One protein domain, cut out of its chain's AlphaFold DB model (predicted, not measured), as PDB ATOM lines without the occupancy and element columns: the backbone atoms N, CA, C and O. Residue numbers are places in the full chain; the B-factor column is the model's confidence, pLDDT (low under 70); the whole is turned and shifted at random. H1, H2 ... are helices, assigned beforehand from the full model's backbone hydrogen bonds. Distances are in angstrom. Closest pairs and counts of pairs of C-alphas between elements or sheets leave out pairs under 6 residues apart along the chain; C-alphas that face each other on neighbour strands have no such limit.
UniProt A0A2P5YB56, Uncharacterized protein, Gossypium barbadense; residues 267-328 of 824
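Overview. This is residues 267 to 328 of the 824 residues of an uncharacterized protein of Gossypium barbadense (UniProt A0A2P5YB56). Two long helices, H1 and H3, cross as an uneven X, and a short helix, H2, folds back along H1. The printed part has 62 residues with three named helices, in the order H1, H2, H3, and no named strand: all helix. It is compact, radius of gyration of the C-alphas 12.0 A, yet elongated, spanning 36 by 22 by 19 A.

Arrangement. Start with H1, residues 267 to 287; its residues 275 to 283 alone touch H2, residues 295 to 303, closest at the C-alphas of Tyr 279 and Val 298, 6.7 A. This helical hairpin runs opposite ways at 37 degrees, only just a steep tilt. H3, residues 307 to 328, touches H1 with residues 313 to 321 alone, closest at C-alphas 280 and 317, 4.9 A, the same way at a steep tilt of 53 degrees. H2 and H3 are close but not clearly touching; their closest C-alphas, 302 and 310, are 6.6 A apart. In H1, H2 and H3 every O i to N i+4 pair is within hydrogen-bond range.

Along the chain. Find C-alpha 267 at (-50.632, 22.204, -28.202), where H1 begins its 30.3 A; H2 measures 12.6 A, and H3 runs 31.6 A to C-alpha 328 at (-16.965, 17.943, -14.134).

Size, cuts and confidence. C-alphas 267 and 328 are the two farthest apart, 36.7 A. The printed part has no cut and no long link; pLDDT is under 70 at residues 289 to 294.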
ATOM      1  N   ASP A 267     -51.567  22.335 -27.081       80.75
ATOM      2  CA  ASP A 267     -50.632  22.204 -28.202       80.75
ATOM      3  C   ASP A 267     -49.575  23.309 -28.202       80.75
ATOM      4  O   ASP A 267     -48.385  23.044 -28.385       80.75
ATOM      5  N   ARG A 268     -49.982  24.554 -27.918       76.00
ATOM      6  CA  ARG A 268     -49.071  25.701 -27.864       76.00
ATOM      7  C   ARG A 268     -48.122  25.606 -26.671       76.00
ATOM      8  O   ARG A 268     -46.938  25.895 -26.823       76.00
ATOM      9  N   ILE A 269     -48.601  25.143 -25.514       78.69
ATOM     10  CA  ILE A 269     -47.751  24.886 -24.338       78.69
ATOM     11  C   ILE A 269     -46.728  23.783 -24.650       78.69
ATOM     12  O   ILE A 269     -45.534  23.955 -24.405       78.69
ATOM     13  N   SER A 270     -47.169  22.669 -25.242       83.88
ATOM     14  CA  SER A 270     -46.299  21.553 -25.637       83.88
ATOM     15  C   SER A 270     -45.223  21.993 -26.636       83.88
ATOM     16  O   SER A 270     -44.041  21.683 -26.453       83.88
ATOM     17  N   HIS A 271     -45.605  22.784 -27.644       83.69
ATOM     18  CA  HIS A 271     -44.686  23.383 -28.611       83.69
ATOM     19  C   HIS A 271     -43.636  24.273 -27.928       83.69
ATOM     20  O   HIS A 271     -42.439  24.049 -28.105       83.69
ATOM     21  N   MET A 272     -44.054  25.209 -27.069       82.19
ATOM     22  CA  MET A 272     -43.137  26.097 -26.339       82.19
ATOM     23  C   MET A 272     -42.178  25.328 -25.418       82.19
ATOM     24  O   MET A 272     -40.994  25.653 -25.341       82.19
ATOM     25  N   CYS A 273     -42.642  24.259 -24.766       84.25
ATOM     26  CA  CYS A 273     -41.799  23.389 -23.941       84.25
ATOM     27  C   CYS A 273     -40.745  22.617 -24.754       84.25
ATOM     28  O   CYS A 273     -39.645  22.358 -24.252       84.25
ATOM     29  N   LYS A 274     -41.063  22.215 -25.992       89.06
ATOM     30  CA  LYS A 274     -40.096  21.604 -26.920       89.06
ATOM     31  C   LYS A 274     -39.085  22.645 -27.410       89.06
ATOM     32  O   LYS A 274     -37.884  22.392 -27.310       89.06
ATOM     33  N   LEU A 275     -39.562  23.822 -27.822       88.88
ATOM     34  CA  LEU A 275     -38.734  24.938 -28.286       88.88
ATOM     35  C   LEU A 275     -37.732  25.380 -27.210       88.88
ATOM     36  O   LEU A 275     -36.539  25.459 -27.482       88.88
ATOM     37  N   ARG A 276     -38.183  25.536 -25.955       90.06
ATOM     38  CA  ARG A 276     -37.320  25.863 -24.807       90.06
ATOM     39  C   ARG A 276     -36.194  24.850 -24.627       90.06
ATOM     40  O   ARG A 276     -35.044  25.232 -24.452       90.06
ATOM     41  N   ARG A 277     -36.516  23.549 -24.641       88.50
ATOM     42  CA  ARG A 277     -35.514  22.481 -24.465       88.50
ATOM     43  C   ARG A 277     -34.465  22.512 -25.575       88.50
ATOM     44  O   ARG A 277     -33.280  22.380 -25.274       88.50
ATOM     45  N   ARG A 278     -34.900  22.714 -26.823       89.38
ATOM     46  CA  ARG A 278     -34.015  22.844 -27.985       89.38
ATOM     47  C   ARG A 278     -33.122  24.079 -27.862       89.38
ATOM     48  O   ARG A 278     -31.906  23.936 -27.909       89.38
ATOM     49  N   TYR A 279     -33.708  25.246 -27.602       90.81
ATOM     50  CA  TYR A 279     -32.986  26.508 -27.452       90.81
ATOM     51  C   TYR A 279     -31.934  26.458 -26.337       90.81
ATOM     52  O   TYR A 279     -30.771  26.762 -26.576       90.81
ATOM     53  N   VAL A 280     -32.311  26.014 -25.130       87.88
ATOM     54  CA  VAL A 280     -31.385  25.935 -23.983       87.88
ATOM     55  C   VAL A 280     -30.212  25.003 -24.290       87.88
ATOM     56  O   VAL A 280     -29.088  25.268 -23.875       87.88
ATOM     57  N   HIS A 281     -30.447  23.913 -25.025       88.62
ATOM     58  CA  HIS A 281     -29.379  23.007 -25.439       88.62
ATOM     59  C   HIS A 281     -28.442  23.633 -26.481       88.62
ATOM     60  O   HIS A 281     -27.225  23.547 -26.313       88.62
ATOM     61  N   LEU A 282     -28.987  24.289 -27.510       88.19
ATOM     62  CA  LEU A 282     -28.205  24.983 -28.539       88.19
ATOM     63  C   LEU A 282     -27.363  26.115 -27.937       88.19
ATOM     64  O   LEU A 282     -26.155  26.169 -28.156       88.19
ATOM     65  N   TYR A 283     -27.975  26.969 -27.113       87.69
ATOM     66  CA  TYR A 283     -27.295  28.105 -26.489       87.69
ATOM     67  C   TYR A 283     -26.223  27.657 -25.482       87.69
ATOM     68  O   TYR A 283     -25.132  28.217 -25.456       87.69
ATOM     69  N   ALA A 284     -26.471  26.597 -24.701       86.19
ATOM     70  CA  ALA A 284     -25.447  26.015 -23.826       86.19
ATOM     71  C   ALA A 284     -24.244  25.470 -24.619       86.19
ATOM     72  O   ALA A 284     -23.101  25.659 -24.207       86.19
ATOM     73  N   SER A 285     -24.493  24.847 -25.775       86.06
ATOM     74  CA  SER A 285     -23.437  24.330 -26.659       86.06
ATOM     75  C   SER A 285     -22.628  25.463 -27.310       86.06
ATOM     76  O   SER A 285     -21.416  25.331 -27.495       86.06
ATOM     77  N   LEU A 286     -23.279  26.599 -27.601       86.44
ATOM     78  CA  LEU A 286     -22.638  27.827 -28.086       86.44
ATOM     79  C   LEU A 286     -21.717  28.447 -27.020       86.44
ATOM     80  O   LEU A 286     -20.588  28.822 -27.327       86.44
ATOM     81  N   LEU A 287     -22.166  28.510 -25.759       84.06
ATOM     82  CA  LEU A 287     -21.369  29.009 -24.627       84.06
ATOM     83  C   LEU A 287     -20.122  28.157 -24.345       84.06
ATOM     84  O   LEU A 287     -19.122  28.668 -23.846       84.06
ATOM     85  N   GLN A 288     -20.174  26.864 -24.663       80.19
ATOM     86  CA  GLN A 288     -19.062  25.923 -24.508       80.19
ATOM     87  C   GLN A 288     -18.080  25.934 -25.703       80.19
ATOM     88  O   GLN A 288     -17.218  25.066 -25.774       80.19
ATOM     89  N   GLN A 289     -18.189  26.909 -26.621       68.25
ATOM     90  CA  GLN A 289     -17.312  27.094 -27.794       68.25
ATOM     91  C   GLN A 289     -17.184  25.859 -28.707       68.25
ATOM     92  O   GLN A 289     -16.154  25.644 -29.345       68.25
ATOM     93  N   SER A 290     -18.235  25.043 -28.823       61.38
ATOM     94  CA  SER A 290     -18.242  23.962 -29.815       61.38
ATOM     95  C   SER A 290     -18.339  24.552 -31.233       61.38
ATOM     96  O   SER A 290     -19.284  25.268 -31.564       61.38
ATOM     97  N   SER A 291     -17.346  24.282 -32.083       53.47
ATOM     98  CA  SER A 291     -17.137  24.941 -33.388       53.47
ATOM     99  C   SER A 291     -18.193  24.637 -34.469       53.47
ATOM    100  O   SER A 291     -18.039  25.080 -35.600       53.47
ATOM    101  N   ASN A 292     -19.264  23.908 -34.135       57.78
ATOM    102  CA  ASN A 292     -20.275  23.398 -35.072       57.78
ATOM    103  C   ASN A 292     -21.714  23.864 -34.776       57.78
ATOM    104  O   ASN A 292     -22.655  23.328 -35.357       57.78
ATOM    105  N   VAL A 293     -21.929  24.825 -33.869       61.16
ATOM    106  CA  VAL A 293     -23.293  25.304 -33.573       61.16
ATOM    107  C   VAL A 293     -23.689  26.401 -34.551       61.16
ATOM    108  O   VAL A 293     -23.094  27.482 -34.570       61.16
ATOM    109  N   ASP A 294     -24.724  26.129 -35.342       69.50
ATOM    110  CA  ASP A 294     -25.280  27.095 -36.275       69.50
ATOM    111  C   ASP A 294     -25.935  28.262 -35.518       69.50
ATOM    112  O   ASP A 294     -26.985  28.133 -34.883       69.50
ATOM    113  N   LYS A 295     -25.294  29.434 -35.582       78.44
ATOM    114  CA  LYS A 295     -25.820  30.680 -35.008       78.44
ATOM    115  C   LYS A 295     -27.136  31.097 -35.675       78.44
ATOM    116  O   LYS A 295     -27.860  31.905 -35.097       78.44
ATOM    117  N   SER A 296     -27.443  30.585 -36.868       80.25
ATOM    118  CA  SER A 296     -28.683  30.885 -37.580       80.25
ATOM    119  C   SER A 296     -29.909  30.291 -36.873       80.25
ATOM    120  O   SER A 296     -30.847  31.039 -36.606       80.25
ATOM    121  N   GLU A 297     -29.850  29.030 -36.419       82.56
ATOM    122  CA  GLU A 297     -30.969  28.335 -35.751       82.56
ATOM    123  C   GLU A 297     -31.366  29.029 -34.434       82.56
ATOM    124  O   GLU A 297     -32.546  29.166 -34.114       82.56
ATOM    125  N   VAL A 298     -30.383  29.530 -33.676       84.94
ATOM    126  CA  VAL A 298     -30.640  30.299 -32.445       84.94
ATOM    127  C   VAL A 298     -31.366  31.606 -32.766       84.94
ATOM    128  O   VAL A 298     -32.353  31.923 -32.107       84.94
ATOM    129  N   ARG A 299     -30.925  32.343 -33.794       84.12
ATOM    130  CA  ARG A 299     -31.579  33.597 -34.204       84.12
ATOM    131  C   ARG A 299     -32.988  33.371 -34.743       84.12
ATOM    132  O   ARG A 299     -33.855  34.203 -34.499       84.12
ATOM    133  N   ASP A 300     -33.216  32.272 -35.455       85.00
ATOM    134  CA  ASP A 300     -34.536  31.934 -35.987       85.00
ATOM    135  C   ASP A 300     -35.529  31.650 -34.858       85.00
ATOM    136  O   ASP A 300     -36.660  32.128 -34.899       85.00
ATOM    137  N   ILE A 301     -35.086  30.961 -33.799       85.69
ATOM    138  CA  ILE A 301     -35.891  30.767 -32.589       85.69
ATOM    139  C   ILE A 301     -36.121  32.103 -31.858       85.69
ATOM    140  O   ILE A 301     -37.235  32.365 -31.412       85.69
ATOM    141  N   GLU A 302     -35.101  32.957 -31.729       86.19
ATOM    142  CA  GLU A 302     -35.212  34.260 -31.049       86.19
ATOM    143  C   GLU A 302     -36.146  35.240 -31.767       86.19
ATOM    144  O   GLU A 302     -36.755  36.085 -31.113       86.19
ATOM    145  N   LYS A 303     -36.305  35.116 -33.087       81.19
ATOM    146  CA  LYS A 303     -37.151  36.000 -33.899       81.19
ATOM    147  C   LYS A 303     -38.613  36.028 -33.442       81.19
ATOM    148  O   LYS A 303     -39.237  37.085 -33.488       81.19
ATOM    149  N   ASP A 304     -39.131  34.887 -32.994       76.19
ATOM    150  CA  ASP A 304     -40.543  34.706 -32.639       76.19
ATOM    151  C   ASP A 304     -40.803  34.787 -31.120       76.19
ATOM    152  O   ASP A 304     -41.937  34.610 -30.662       76.19
ATOM    153  N   LEU A 305     -39.761  35.029 -30.316       80.00
ATOM    154  CA  LEU A 305     -39.835  35.039 -28.856       80.00
ATOM    155  C   LEU A 305     -39.837  36.454 -28.283       80.00
ATOM    156  O   LEU A 305     -39.153  37.358 -28.755       80.00
ATOM    157  N   ASP A 306     -40.570  36.626 -27.184       77.88
ATOM    158  CA  ASP A 306     -40.493  37.842 -26.380       77.88
ATOM    159  C   ASP A 306     -39.095  37.988 -25.748       77.88
ATOM    160  O   ASP A 306     -38.507  37.013 -25.267       77.88
ATOM    161  N   SER A 307     -38.579  39.219 -25.697       77.62
ATOM    162  CA  SER A 307     -37.250  39.530 -25.149       77.62
ATOM    163  C   SER A 307     -37.029  38.994 -23.727       77.62
ATOM    164  O   SER A 307     -35.944  38.500 -23.411       77.62
ATOM    165  N   LYS A 308     -38.063  39.004 -22.876       79.12
ATOM    166  CA  LYS A 308     -37.993  38.486 -21.501       79.12
ATOM    167  C   LYS A 308     -37.862  36.966 -21.489       79.12
ATOM    168  O   LYS A 308     -37.144  36.414 -20.659       79.12
ATOM    169  N   VAL A 309     -38.518  36.287 -22.430       83.31
ATOM    170  CA  VAL A 309     -38.425  34.830 -22.595       83.31
ATOM    171  C   VAL A 309     -37.033  34.441 -23.091       83.31
ATOM    172  O   VAL A 309     -36.455  33.494 -22.560       83.31
ATOM    173  N   ILE A 310     -36.463  35.200 -24.034       85.12
ATOM    174  CA  ILE A 310     -35.085  35.003 -24.509       85.12
ATOM    175  C   ILE A 310     -34.102  35.129 -23.340       85.12
ATOM    176  O   ILE A 310     -33.302  34.220 -23.120       85.12
ATOM    177  N   LEU A 311     -34.187  36.210 -22.554       84.00
ATOM    178  CA  LEU A 311     -33.329  36.419 -21.382       84.00
ATOM    179  C   LEU A 311     -33.454  35.272 -20.373       84.00
ATOM    180  O   LEU A 311     -32.441  34.710 -19.960       84.00
ATOM    181  N   LEU A 312     -34.682  34.862 -20.044       83.00
ATOM    182  CA  LEU A 312     -34.931  33.729 -19.153       83.00
ATOM    183  C   LEU A 312     -34.295  32.436 -19.681       83.00
ATOM    184  O   LEU A 312     -33.669  31.690 -18.931       83.00
ATOM    185  N   TRP A 313     -34.438  32.146 -20.973       90.00
ATOM    186  CA  TRP A 313     -33.886  30.925 -21.554       90.00
ATOM    187  C   TRP A 313     -32.357  30.968 -21.664       90.00
ATOM    188  O   TRP A 313     -31.717  29.932 -21.481       90.00
ATOM    189  N   ARG A 314     -31.757  32.144 -21.903       89.44
ATOM    190  CA  ARG A 314     -30.297  32.338 -21.836       89.44
ATOM    191  C   ARG A 314     -29.783  32.103 -20.419       89.44
ATOM    192  O   ARG A 314     -28.825  31.356 -20.258       89.44
ATOM    193  N   LEU A 315     -30.453  32.645 -19.400       84.25
ATOM    194  CA  LEU A 315     -30.118  32.399 -17.991       84.25
ATOM    195  C   LEU A 315     -30.152  30.902 -17.655       84.25
ATOM    196  O   LEU A 315     -29.201  30.380 -17.078       84.25
ATOM    197  N   LEU A 316     -31.189  30.180 -18.095       81.00
ATOM    198  CA  LEU A 316     -31.269  28.724 -17.922       81.00
ATOM    199  C   LEU A 316     -30.116  27.980 -18.614       81.00
ATOM    200  O   LEU A 316     -29.628  26.975 -18.095       81.00
ATOM    201  N   ALA A 317     -29.675  28.450 -19.782       85.94
ATOM    202  CA  ALA A 317     -28.534  27.875 -20.485       85.94
ATOM    203  C   ALA A 317     -27.208  28.143 -19.755       85.94
ATOM    204  O   ALA A 317     -26.428  27.208 -19.585       85.94
ATOM    205  N   HIS A 318     -26.985  29.366 -19.260       82.06
ATOM    206  CA  HIS A 318     -25.829  29.703 -18.421       82.06
ATOM    207  C   HIS A 318     -25.779  28.836 -17.155       82.06
ATOM    208  O   HIS A 318     -24.781  28.153 -16.926       82.06
ATOM    209  N   ALA A 319     -26.892  28.741 -16.421       78.88
ATOM    210  CA  ALA A 319     -26.999  27.902 -15.227       78.88
ATOM    211  C   ALA A 319     -26.732  26.415 -15.526       78.88
ATOM    212  O   ALA A 319     -26.079  25.712 -14.753       78.88
ATOM    213  N   LYS A 320     -27.193  25.911 -16.681       80.56
ATOM    214  CA  LYS A 320     -26.907  24.537 -17.119       80.56
ATOM    215  C   LYS A 320     -25.413  24.321 -17.377       80.56
ATOM    216  O   LYS A 320     -24.884  23.292 -16.965       80.56
ATOM    217  N   VAL A 321     -24.741  25.262 -18.042       84.12
ATOM    218  CA  VAL A 321     -23.295  25.183 -18.314       84.12
ATOM    219  C   VAL A 321     -22.495  25.228 -17.016       84.12
ATOM    220  O   VAL A 321     -21.591  24.414 -16.841       84.12
ATOM    221  N   GLU A 322     -22.846  26.112 -16.085       78.44
ATOM    222  CA  GLU A 322     -22.212  26.189 -14.763       78.44
ATOM    223  C   GLU A 322     -22.409  24.905 -13.953       78.44
ATOM    224  O   GLU A 322     -21.451  24.379 -13.388       78.44
ATOM    225  N   SER A 323     -23.618  24.331 -13.964       76.50
ATOM    226  CA  SER A 323     -23.895  23.050 -13.306       76.50
ATOM    227  C   SER A 323     -23.047  21.910 -13.880       76.50
ATOM    228  O   SER A 323     -22.522  21.091 -13.124       76.50
ATOM    229  N   VAL A 324     -22.873  21.856 -15.207       78.12
ATOM    230  CA  VAL A 324     -22.013  20.858 -15.867       78.12
ATOM    231  C   VAL A 324     -20.544  21.085 -15.509       78.12
ATOM    232  O   VAL A 324     -19.898  20.145 -15.054       78.12
ATOM    233  N   LYS A 325     -20.040  22.324 -15.594       78.19
ATOM    234  CA  LYS A 325     -18.664  22.670 -15.192       78.19
ATOM    235  C   LYS A 325     -18.386  22.309 -13.732       78.19
ATOM    236  O   LYS A 325     -17.349  21.728 -13.429       78.19
ATOM    237  N   SER A 326     -19.322  22.593 -12.826       71.50
ATOM    238  CA  SER A 326     -19.200  22.241 -11.408       71.50
ATOM    239  C   SER A 326     -19.181  20.726 -11.185       71.50
ATOM    240  O   SER A 326     -18.410  20.254 -10.347       71.50
ATOM    241  N   LYS A 327     -19.996  19.957 -11.920       75.88
ATOM    242  CA  LYS A 327     -20.009  18.486 -11.846       75.88
ATOM    243  C   LYS A 327     -18.725  17.880 -12.407       75.88
ATOM    244  O   LYS A 327     -18.133  17.037 -11.744       75.88
ATOM    245  N   GLU A 328     -18.247  18.357 -13.553       77.50
ATOM    246  CA  GLU A 328     -16.965  17.943 -14.134       77.50
ATOM    247  C   GLU A 328     -15.789  18.292 -13.212       77.50
ATOM    248  O   GLU A 328     -14.900  17.470 -13.004       77.50
TER     249      GLU A 328